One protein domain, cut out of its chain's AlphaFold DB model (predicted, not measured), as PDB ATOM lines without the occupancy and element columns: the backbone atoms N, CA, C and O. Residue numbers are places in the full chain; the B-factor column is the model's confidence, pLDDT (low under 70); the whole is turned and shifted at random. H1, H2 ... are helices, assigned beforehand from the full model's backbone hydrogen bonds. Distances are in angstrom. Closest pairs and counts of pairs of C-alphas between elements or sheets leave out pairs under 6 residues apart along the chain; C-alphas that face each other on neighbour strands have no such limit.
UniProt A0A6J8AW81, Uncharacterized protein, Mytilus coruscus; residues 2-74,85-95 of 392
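This is residues 2 to 74 and 85 to 95 of the 392 residues of an uncharacterized protein of Mytilus coruscus (UniProt A0A6J8AW81). Two small helical groups stand at opposite ends of an elongated, open model: the long helix H2 with the shorter H1 at a slant near it, and the helical hairpin of H3 and H4. The long link of residues 35 to 49 spans the space between the groups, while residues 85 to 95, after a cut, lie at the H2 end. The printed part has 84 residues with four named helices, H1, H2, H3 and H4 in chain order, and no named strand; the class is all helix. The whole is loose, with a radius of gyration of the C-alphas of 15.9 A and spans of 44 by 26 by 23 A.

H2, residues 19 to 34, is close to but not clearly touching H1, residues 5 to 13. Their closest C-alphas, those of Leu 25 and Ile 11, are 7.0 A apart. The two run the same way at a steep tilt of 50 degrees. H2 is apart from H3, residues 50 to 56, and from H4, residues 62 to 71; H1 is apart from both too. H3 and H4 touch and form a hairpin, with the closest C-alphas, those of Tyr 54 and Phe 64, 5.2 A apart. They run opposite ways at a shallow tilt of 33 degrees, only just short of steep. In H1, H2, H3 and H4 every O i to N i+4 pair is within hydrogen-bond range.

H2 runs 22.9 A from C-alpha 19 at (126.968, 179.222, 160.303) to C-alpha 34. H1 measures 11.8 A and begins at C-alpha 5, (138.413, 177.446, 146.651). H3 measures 9.9 A, and H4 14.6 A, ending at C-alpha 71, (133.579, 160.429, 129.721).

The C-alphas farthest apart, those of Ser 73 and Asn 95, are 46.7 A apart. Residues 75 to 84 are not printed, and C-alphas 74 and 85 are 25.1 A apart across this cut. The link H2 to H3 is long; H1 to H2 and H3 to H4 are tight. The mean pLDDT of the printed part is 84.5, with residues 73 to 74 and 93 to 95 under 70.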
ATOM      1  N   CYS A   2     138.256 169.467 145.441       86.38
ATOM      2  CA  CYS A   2     137.101 170.349 145.217       86.38
ATOM      3  C   CYS A   2     137.499 171.551 144.349       86.38
ATOM      4  O   CYS A   2     138.623 172.034 144.458       86.38
ATOM      5  N   ASP A   3     136.591 172.031 143.506       88.56
ATOM      6  CA  ASP A   3     136.758 173.227 142.667       88.56
ATOM      7  C   ASP A   3     136.424 174.539 143.388       88.56
ATOM      8  O   ASP A   3     136.902 175.612 143.022       88.56
ATOM      9  N   ASN A   4     135.643 174.470 144.464       88.31
ATOM     10  CA  ASN A   4     135.333 175.625 145.283       88.31
ATOM     11  C   ASN A   4     136.498 175.951 146.230       88.31
ATOM     12  O   ASN A   4     136.662 175.356 147.301       88.31
ATOM     13  N   ILE A   5     137.279 176.966 145.856       87.75
ATOM     14  CA  ILE A   5     138.413 177.446 146.651       87.75
ATOM     15  C   ILE A   5     138.017 177.907 148.061       87.75
ATOM     16  O   ILE A   5     138.800 177.752 149.003       87.75
ATOM     17  N   THR A   6     136.798 178.425 148.244       86.56
ATOM     18  CA  THR A   6     136.288 178.826 149.558       86.56
ATOM     19  C   THR A   6     136.141 177.607 150.459       86.56
ATOM     20  O   THR A   6     136.659 177.615 151.572       86.56
ATOM     21  N   SER A   7     135.530 176.530 149.963       86.75
ATOM     22  CA  SER A   7     135.383 175.277 150.712       86.75
ATOM     23  C   SER A   7     136.736 174.647 151.044       86.75
ATOM     24  O   SER A   7     136.957 174.233 152.179       86.75
ATOM     25  N   VAL A   8     137.679 174.643 150.095       88.44
ATOM     26  CA  VAL A   8     139.045 174.135 150.321       88.44
ATOM     27  C   VAL A   8     139.750 174.918 151.428       88.44
ATOM     28  O   VAL A   8     140.345 174.332 152.334       88.44
ATOM     29  N   THR A   9     139.649 176.247 151.386       87.31
ATOM     30  CA  THR A   9     140.243 177.118 152.404       87.31
ATOM     31  C   THR A   9     139.614 176.862 153.766       87.31
ATOM     32  O   THR A   9     140.329 176.736 154.754       87.31
ATOM     33  N   VAL A  10     138.290 176.738 153.834       88.44
ATOM     34  CA  VAL A  10     137.558 176.507 155.084       88.44
ATOM     35  C   VAL A  10     137.901 175.153 155.702       88.44
ATOM     36  O   VAL A  10     138.124 175.102 156.905       88.44
ATOM     37  N   ILE A  11     138.021 174.087 154.906       88.25
ATOM     38  CA  ILE A  11     138.407 172.754 155.397       88.25
ATOM     39  C   ILE A  11     139.851 172.763 155.913       88.25
ATOM     40  O   ILE A  11     140.106 172.333 157.030       88.25
ATOM     41  N   ASN A  12     140.794 173.320 155.146       88.00
ATOM     42  CA  ASN A  12     142.212 173.295 155.520       88.00
ATOM     43  C   ASN A  12     142.568 174.262 156.659       88.00
ATOM     44  O   ASN A  12     143.475 174.000 157.445       88.00
ATOM     45  N   THR A  13     141.914 175.424 156.719       86.62
ATOM     46  CA  THR A  13     142.125 176.395 157.809       86.62
ATOM     47  C   THR A  13     141.267 176.084 159.019       86.62
ATOM     48  O   THR A  13     141.579 176.539 160.121       86.62
ATOM     49  N   GLY A  14     140.170 175.361 158.801       84.06
ATOM     50  CA  GLY A  14     139.215 175.052 159.832       84.06
ATOM     51  C   GLY A  14     138.355 176.240 160.289       84.06
ATOM     52  O   GLY A  14     137.755 176.241 161.365       84.06
ATOM     53  N   LYS A  15     138.345 177.326 159.520       81.94
ATOM     54  CA  LYS A  15     137.746 178.590 159.948       81.94
ATOM     55  C   LYS A  15     136.746 179.063 158.918       81.94
ATOM     56  O   LYS A  15     137.070 179.230 157.748       81.94
ATOM     57  N   SER A  16     135.542 179.361 159.382       85.31
ATOM     58  CA  SER A  16     134.510 180.030 158.599       85.31
ATOM     59  C   SER A  16     133.708 180.974 159.486       85.31
ATOM     60  O   SER A  16     133.620 180.796 160.702       85.31
ATOM     61  N   ARG A  17     133.144 182.018 158.875       82.50
ATOM     62  CA  ARG A  17     132.176 182.920 159.524       82.50
ATOM     63  C   ARG A  17     130.730 182.510 159.252       82.50
ATOM     64  O   ARG A  17     129.832 182.991 159.927       82.50
ATOM     65  N   ASP A  18     130.523 181.657 158.255       84.62
ATOM     66  CA  ASP A  18     129.207 181.166 157.881       84.62
ATOM     67  C   ASP A  18     128.779 180.026 158.808       84.62
ATOM     68  O   ASP A  18     129.479 179.020 158.948       84.62
ATOM     69  N   THR A  19     127.608 180.196 159.414       85.31
ATOM     70  CA  THR A  19     126.968 179.222 160.303       85.31
ATOM     71  C   THR A  19     126.801 177.852 159.652       85.31
ATOM     72  O   THR A  19     127.026 176.834 160.308       85.31
ATOM     73  N   PHE A  20     126.478 177.798 158.356       86.38
ATOM     74  CA  PHE A  20     126.299 176.531 157.652       86.38
ATOM     75  C   PHE A  20     127.630 175.792 157.495       86.38
ATOM     76  O   PHE A  20     127.745 174.633 157.889       86.38
ATOM     77  N   LEU A  21     128.668 176.483 157.020       85.94
ATOM     78  CA  LEU A  21     130.006 175.905 156.893       85.94
ATOM     79  C   LEU A  21     130.596 175.489 158.246       85.94
ATOM     80  O   LEU A  21     131.323 174.503 158.313       85.94
ATOM     81  N   GLN A  22     130.281 176.205 159.328       85.56
ATOM     82  CA  GLN A  22     130.662 175.787 160.679       85.56
ATOM     83  C   GLN A  22     129.984 174.474 161.088       85.56
ATOM     84  O   GLN A  22     130.644 173.625 161.682       85.56
ATOM     85  N   CYS A  23     128.704 174.281 160.756       86.25
ATOM     86  CA  CYS A  23     128.013 173.010 160.992       86.25
ATOM     87  C   CYS A  23     128.670 171.871 160.198       86.25
ATOM     88  O   CYS A  23     128.968 170.829 160.773       86.25
ATOM     89  N   CYS A  24     128.978 172.101 158.915       87.06
ATOM     90  CA  CYS A  24     129.671 171.118 158.078       87.06
ATOM     91  C   CYS A  24     131.047 170.737 158.642       87.06
ATOM     92  O   CYS A  24     131.401 169.565 158.642       87.06
ATOM     93  N   LEU A  25     131.818 171.711 159.140       88.19
ATOM     94  CA  LEU A  25     133.118 171.444 159.760       88.19
ATOM     95  C   LEU A  25     132.989 170.605 161.033       88.19
ATOM     96  O   LEU A  25     133.785 169.695 161.231       88.19
ATOM     97  N   ARG A  26     132.000 170.890 161.888       87.75
ATOM     98  CA  ARG A  26     131.782 170.116 163.121       87.75
ATOM     99  C   ARG A  26     131.412 168.670 162.821       87.75
ATOM    100  O   ARG A  26     131.998 167.774 163.417       87.75
ATOM    101  N   GLU A  27     130.512 168.457 161.866       88.12
ATOM    102  CA  GLU A  27     130.145 167.115 161.411       88.12
ATOM    103  C   GLU A  27     131.355 166.370 160.840       88.12
ATOM    104  O   GLU A  27     131.631 165.236 161.214       88.12
ATOM    105  N   LEU A  28     132.116 167.028 159.965       88.81
ATOM    106  CA  LEU A  28     133.299 166.442 159.345       88.81
ATOM    107  C   LEU A  28     134.342 166.048 160.397       88.81
ATOM    108  O   LEU A  28     134.920 164.972 160.303       88.81
ATOM    109  N   CYS A  29     134.541 166.874 161.425       85.38
ATOM    110  CA  CYS A  29     135.430 166.549 162.537       85.38
ATOM    111  C   CYS A  29     134.906 165.416 163.413       85.38
ATOM    112  O   CYS A  29     135.696 164.582 163.842       85.38
ATOM    113  N   TYR A  30     133.600 165.369 163.665       86.12
ATOM    114  CA  TYR A  30     132.980 164.271 164.396       86.12
ATOM    115  C   TYR A  30     133.208 162.936 163.675       86.12
ATOM    116  O   TYR A  30     133.701 161.984 164.274       86.12
ATOM    117  N   ILE A  31     132.958 162.894 162.365       86.25
ATOM    118  CA  ILE A  31     133.176 161.700 161.540       86.25
ATOM    119  C   ILE A  31     134.671 161.345 161.478       86.25
ATOM    120  O   ILE A  31     135.027 160.183 161.662       86.25
ATOM    121  N   ALA A  32     135.551 162.330 161.278       87.62
ATOM    122  CA  ALA A  32     137.002 162.127 161.278       87.62
ATOM    123  C   ALA A  32     137.516 161.522 162.595       87.62
ATOM    124  O   ALA A  32     138.418 160.691 162.566       87.62
ATOM    125  N   ALA A  33     136.921 161.905 163.729       85.88
ATOM    126  CA  ALA A  33     137.264 161.370 165.041       85.88
ATOM    127  C   ALA A  33     136.735 159.945 165.255       85.88
ATOM    128  O   ALA A  33     137.455 159.117 165.795       85.88
ATOM    129  N   ILE A  34     135.509 159.638 164.814       87.75
ATOM    130  CA  ILE A  34     134.933 158.288 164.954       87.75
ATOM    131  C   ILE A  34     135.726 157.251 164.165       87.75
ATOM    132  O   ILE A  34     135.935 156.141 164.642       87.75
ATOM    133  N   TYR A  35     136.110 157.596 162.938       88.31
ATOM    134  CA  TYR A  35     136.758 156.661 162.019       88.31
ATOM    135  C   TYR A  35     138.270 156.899 161.895       88.31
ATOM    136  O   TYR A  35     138.886 156.363 160.978       88.31
ATOM    137  N   GLU A  36     138.845 157.723 162.776       89.19
ATOM    138  CA  GLU A  36     140.289 157.962 162.907       89.19
ATOM    139  C   GLU A  36     141.004 158.275 161.579       89.19
ATOM    140  O   GLU A  36     142.004 157.655 161.216       89.19
ATOM    141  N   PHE A  37     140.502 159.256 160.827       88.94
ATOM    142  CA  PHE A  37     141.112 159.645 159.552       88.94
ATOM    143  C   PHE A  37     141.359 161.145 159.429       88.94
ATOM    144  O   PHE A  37     140.621 161.980 159.950       88.94
ATOM    145  N   GLU A  38     142.401 161.497 158.676       85.56
ATOM    146  CA  GLU A  38     142.738 162.885 158.372       85.56
ATOM    147  C   GLU A  38     142.161 163.301 157.013       85.56
ATOM    148  O   GLU A  38     142.348 162.628 155.995       85.56
ATOM    149  N   ILE A  39     141.499 164.460 156.974       87.31
ATOM    150  CA  ILE A  39     140.980 165.046 155.735       87.31
ATOM    151  C   ILE A  39     141.827 166.245 155.332       87.31
ATOM    152  O   ILE A  39     141.986 167.200 156.089       87.31
ATOM    153  N   ARG A  40     142.292 166.242 154.078       86.69
ATOM    154  CA  ARG A  40     142.916 167.406 153.437       86.69
ATOM    155  C   ARG A  40     142.180 167.761 152.156       86.69
ATOM    156  O   ARG A  40     141.963 166.915 151.287       86.69
ATOM    157  N   ALA A  41     141.805 169.029 152.022       88.62
ATOM    158  CA  ALA A  41     141.172 169.525 150.814       88.62
ATOM    159  C   ALA A  41     142.236 170.023 149.828       88.62
ATOM    160  O   ALA A  41     143.086 170.848 150.158       88.62
ATOM    161  N   VAL A  42     142.164 169.544 148.590       89.94
ATOM    162  CA  VAL A  42     142.997 170.016 147.476       89.94
ATOM    163  C   VAL A  42     142.091 170.696 146.464       89.94
ATOM    164  O   VAL A  42     141.047 170.139 146.104       89.94
ATOM    165  N   HIS A  43     142.488 171.897 146.044       90.12
ATOM    166  CA  HIS A  43     141.795 172.655 145.012       90.12
ATOM    167  C   HIS A  43     142.102 172.079 143.628       90.12
ATOM    168  O   HIS A  43     143.272 171.916 143.284       90.12
ATOM    169  N   LEU A  44     141.060 171.812 142.846       88.44
ATOM    170  CA  LEU A  44     141.156 171.443 141.434       88.44
ATOM    171  C   LEU A  44     140.554 172.544 140.570       88.44
ATOM    172  O   LEU A  44     139.596 173.197 140.971       88.44
ATOM    173  N   ALA A  45     141.077 172.738 139.364       85.31
ATOM    174  CA  ALA A  45     140.415 173.625 138.419       85.31
ATOM    175  C   ALA A  45     139.067 173.018 137.989       85.31
ATOM    176  O   ALA A  45     138.968 171.813 137.752       85.31
ATOM    177  N   GLY A  46     138.032 173.845 137.810       81.25
ATOM    178  CA  GLY A  46     136.715 173.371 137.355       81.25
ATOM    179  C   GLY A  46     136.757 172.636 136.004       81.25
ATOM    180  O   GLY A  46     135.928 171.777 135.733       81.25
ATOM    181  N   THR A  47     137.774 172.900 135.176       82.62
ATOM    182  CA  THR A  47     138.010 172.185 133.911       82.62
ATOM    183  C   THR A  47     138.429 170.728 134.091       82.62
ATOM    184  O   THR A  47     138.269 169.954 133.147       82.62
ATOM    185  N   GLU A  48     138.975 170.370 135.254       83.56
ATOM    186  CA  GLU A  48     139.395 169.013 135.628       83.56
ATOM    187  C   GLU A  48     138.295 168.290 136.422       83.56
ATOM    188  O   GLU A  48     138.139 167.078 136.309       83.56
ATOM    189  N   ASN A  49     137.463 169.031 137.161       86.75
ATOM    190  CA  ASN A  49     136.366 168.502 137.976       86.75
ATOM    191  C   ASN A  49     135.064 168.247 137.177       86.75
ATOM    192  O   ASN A  49     133.968 168.568 137.633       86.75
ATOM    193  N   ARG A  50     135.164 167.688 135.962       87.62
ATOM    194  CA  ARG A  50     134.015 167.571 135.038       87.62
ATOM    195  C   ARG A  50     132.974 166.544 135.469       87.62
ATOM    196  O   ARG A  50     131.782 166.809 135.367       87.62
ATOM    197  N   LEU A  51     133.410 165.382 135.961       87.31
ATOM    198  CA  LEU A  51     132.489 164.297 136.317       87.31
ATOM    199  C   LEU A  51     131.542 164.696 137.464       87.31
ATOM    200  O   LEU A  51     130.331 164.527 137.301       87.31
ATOM    201  N   PRO A  52     132.022 165.281 138.583       87.81
ATOM    202  CA  PRO A  52     131.122 165.774 139.624       87.81
ATOM    203  C   PRO A  52     130.249 166.950 139.166       87.81
ATOM    204  O   PRO A  52     129.105 167.041 139.607       87.81
ATOM    205  N   ASP A  53     130.731 167.808 138.256       87.44
ATOM    206  CA  ASP A  53     129.913 168.881 137.665       87.44
ATOM    207  C   ASP A  53     128.727 168.303 136.874       87.44
ATOM    208  O   ASP A  53     127.578 168.680 137.118       87.44
ATOM    209  N   TYR A  54     128.969 167.306 136.013       88.94
ATOM    210  CA  TYR A  54     127.907 166.619 135.269       88.94
ATOM    211  C   TYR A  54     126.894 165.943 136.193       88.94
ATOM    212  O   TYR A  54     125.691 166.069 135.966       88.94
ATOM    213  N   LEU A  55     127.356 165.289 137.265       88.12
ATOM    214  CA  LEU A  55     126.480 164.675 138.266       88.12
ATOM    215  C   LEU A  55     125.639 165.715 139.014       88.12
ATOM    216  O   LEU A  55     124.434 165.534 139.178       88.12
ATOM    217  N   SER A  56     126.236 166.839 139.419       88.56
ATOM    218  CA  SER A  56     125.515 167.898 140.135       88.56
ATOM    219  C   SER A  56     124.401 168.527 139.288       88.56
ATOM    220  O   SER A  56     123.356 168.914 139.812       88.56
ATOM    221  N   ARG A  57     124.588 168.567 137.962       88.69
ATOM    222  CA  ARG A  57     123.659 169.155 136.983       88.69
ATOM    223  C   ARG A  57     122.807 168.124 136.253       88.69
ATOM    224  O   ARG A  57     122.013 168.495 135.387       88.69
ATOM    225  N   TRP A  58     122.922 166.852 136.620       88.25
ATOM    226  CA  TRP A  58     122.200 165.752 135.987       88.25
ATOM    227  C   TRP A  58     120.688 165.983 135.989       88.25
ATOM    228  O   TRP A  58     120.018 165.784 134.984       88.25
ATOM    229  N   HIS A  59     120.161 166.498 137.102       85.88
ATOM    230  CA  HIS A  59     118.740 166.806 137.269       85.88
ATOM    231  C   HIS A  59     118.251 167.990 136.414       85.88
ATOM    232  O   HIS A  59     117.048 168.190 136.275       85.88
ATOM    233  N   THR A  60     119.157 168.814 135.876       91.06
ATOM    234  CA  THR A  60     118.799 169.995 135.078       91.06
ATOM    235  C   THR A  60     118.584 169.651 133.602       91.06
ATOM    236  O   THR A  60     117.763 170.283 132.939       91.06
ATOM    237  N   SER A  61     119.338 168.695 133.047       89.06
ATOM    238  CA  SER A  61     119.196 168.300 131.641       89.06
ATOM    239  C   SER A  61     119.839 166.948 131.345       89.06
ATOM    240  O   SER A  61     121.003 166.727 131.675       89.06
ATOM    241  N   ASP A  62     119.142 166.128 130.554       87.56
ATOM    242  CA  ASP A  62     119.629 164.836 130.043       87.56
ATOM    243  C   ASP A  62     120.922 164.941 129.212       87.56
ATOM    244  O   ASP A  62     121.628 163.956 129.003       87.56
ATOM    245  N   LYS A  63     121.289 166.149 128.760       88.94
ATOM    246  CA  LYS A  63     122.567 166.394 128.074       88.94
ATOM    247  C   LYS A  63     123.768 166.091 128.972       88.94
ATOM    248  O   LYS A  63     124.774 165.592 128.478       88.94
ATOM    249  N   PHE A  64     123.673 166.382 130.270       86.50
ATOM    250  CA  PHE A  64     124.761 166.122 131.217       86.50
ATOM    251  C   PHE A  64     124.920 164.627 131.502       86.50
ATOM    252  O   PHE A  64     126.047 164.163 131.642       86.50
ATOM    253  N   ALA A  65     123.820 163.868 131.472       83.88
ATOM    254  CA  ALA A  65     123.861 162.411 131.539       83.88
ATOM    255  C   ALA A  65     124.633 161.824 130.345       83.88
ATOM    256  O   ALA A  65     125.540 161.016 130.527       83.88
ATOM    257  N   ALA A  66     124.340 162.285 129.123       85.19
ATOM    258  CA  ALA A  66     125.041 161.828 127.921       85.19
ATOM    259  C   ALA A  66     126.547 162.158 127.945       85.19
ATOM    260  O   ALA A  66     127.363 161.316 127.575       85.19
ATOM    261  N   LEU A  67     126.921 163.357 128.411       86.62
ATOM    262  CA  LEU A  67     128.327 163.750 128.572       86.62
ATOM    263  C   LEU A  67     129.042 162.905 129.634       86.62
ATOM    264  O   LEU A  67     130.174 162.486 129.416       86.62
ATOM    265  N   PHE A  68     128.371 162.599 130.746       87.81
ATOM    266  CA  PHE A  68     128.924 161.735 131.784       87.81
ATOM    267  C   PHE A  68     129.188 160.315 131.279       87.81
ATOM    268  O   PHE A  68     130.284 159.802 131.474       87.81
ATOM    269  N   TYR A  69     128.227 159.690 130.590       85.62
ATOM    270  CA  TYR A  69     128.425 158.343 130.039       85.62
ATOM    271  C   TYR A  69     129.484 158.292 128.932       85.62
ATOM    272  O   TYR A  69     130.091 157.246 128.729       85.62
ATOM    273  N   ASN A  70     129.720 159.399 128.224       86.44
ATOM    274  CA  ASN A  70     130.790 159.485 127.233       86.44
ATOM    275  C   ASN A  70     132.184 159.560 127.882       86.44
ATOM    276  O   ASN A  70     133.130 158.964 127.372       86.44
ATOM    277  N   ASP A  71     132.306 160.266 129.009       84.44
ATOM    278  CA  ASP A  71     133.579 160.429 129.721       84.44
ATOM    279  C   ASP A  71     133.886 159.246 130.666       84.44
ATOM    280  O   ASP A  71     135.052 158.944 130.924       84.44
ATOM    281  N   VAL A  72     132.869 158.535 131.168       84.75
ATOM    282  CA  VAL A  72     133.043 157.364 132.043       84.75
ATOM    283  C   VAL A  72     133.201 156.088 131.218       84.75
ATOM    284  O   VAL A  72     132.237 155.482 130.762       84.75
ATOM    285  N   SER A  73     134.440 155.624 131.073       67.94
ATOM    286  CA  SER A  73     134.787 154.410 130.316       67.94
ATOM    287  C   SER A  73     134.644 153.104 131.129       67.94
ATOM    288  O   SER A  73     135.491 152.218 131.022       67.94
ATOM    289  N   GLY A  74     133.621 152.967 131.984       68.50
ATOM    290  CA  GLY A  74     133.529 151.857 132.950       68.50
ATOM    291  C   GLY A  74     132.116 151.344 133.240       68.50
ATOM    292  O   GLY A  74     131.124 152.010 132.951       68.50
ATOM    293  N   LEU A  85     122.481 159.078 155.213       76.88
ATOM    294  CA  LEU A  85     123.811 159.495 154.739       76.88
ATOM    295  C   LEU A  85     123.840 160.944 154.230       76.88
ATOM    296  O   LEU A  85     124.904 161.552 154.138       76.88
ATOM    297  N   PHE A  86     122.674 161.506 153.897       77.56
ATOM    298  CA  PHE A  86     122.538 162.869 153.374       77.56
ATOM    299  C   PHE A  86     122.127 163.886 154.446       77.56
ATOM    300  O   PHE A  86     121.890 165.057 154.138       77.56
ATOM    301  N   LYS A  87     122.024 163.457 155.708       81.75
ATOM    302  CA  LYS A  87     121.684 164.304 156.855       81.75
ATOM    303  C   LYS A  87     122.874 164.367 157.806       81.75
ATOM    304  O   LYS A  87     123.655 163.430 157.895       81.75
ATOM    305  N   PHE A  88     123.003 165.478 158.531       81.25
ATOM    306  CA  PHE A  88     123.955 165.530 159.638       81.25
ATOM    307  C   PHE A  88     123.522 164.534 160.710       81.25
ATOM    308  O   PHE A  88     122.348 164.515 161.090       81.25
ATOM    309  N   SER A  89     124.471 163.741 161.203       78.88
ATOM    310  CA  SER A  89     124.243 162.838 162.329       78.88
ATOM    311  C   SER A  89     123.880 163.617 163.595       78.88
ATOM    312  O   SER A  89     123.110 163.130 164.418       78.88
ATOM    313  N   HIS A  90     124.370 164.858 163.715       76.69
ATOM    314  CA  HIS A  90     124.155 165.718 164.874       76.69
ATOM    315  C   HIS A  90     123.514 167.062 164.505       76.69
ATOM    316  O   HIS A  90     123.794 167.676 163.471       76.69
ATOM    317  N   ASN A  91     122.648 167.570 165.390       75.75
ATOM    318  CA  ASN A  91     122.040 168.887 165.223       75.75
ATOM    319  C   ASN A  91     122.990 169.994 165.701       75.75
ATOM    320  O   ASN A  91     122.929 170.457 166.836       75.75
ATOM    321  N   TRP A  92     123.841 170.473 164.799       75.50
ATOM    322  CA  TRP A  92     124.773 171.564 165.093       75.50
ATOM    323  C   TRP A  92     124.120 172.957 165.157       75.50
ATOM    324  O   TRP A  92     124.792 173.923 165.520       75.50
ATOM    325  N   LYS A  93     122.827 173.085 164.819       62.34
ATOM    326  CA  LYS A  93     122.127 174.377 164.708       62.34
ATOM    327  C   LYS A  93     121.550 174.894 166.030       62.34
ATOM    328  O   LYS A  93     121.304 176.090 166.132       62.34
ATOM    329  N   SER A  94     121.334 174.046 167.037       54.19
ATOM    330  CA  SER A  94     120.594 174.418 168.259       54.19
ATOM    331  C   SER A  94     121.384 175.236 169.287       54.19
ATOM    332  O   SER A  94     120.778 175.789 170.198       54.19
ATOM    333  N   ASN A  95     122.708 175.355 169.144       49.72
ATOM    334  CA  ASN A  95     123.566 176.003 170.152       49.72
ATOM    335  C   ASN A  95     124.042 177.409 169.751       49.72
ATOM    336  O   ASN A  95     124.834 178.029 170.463       49.72
TER     337      ASN A  95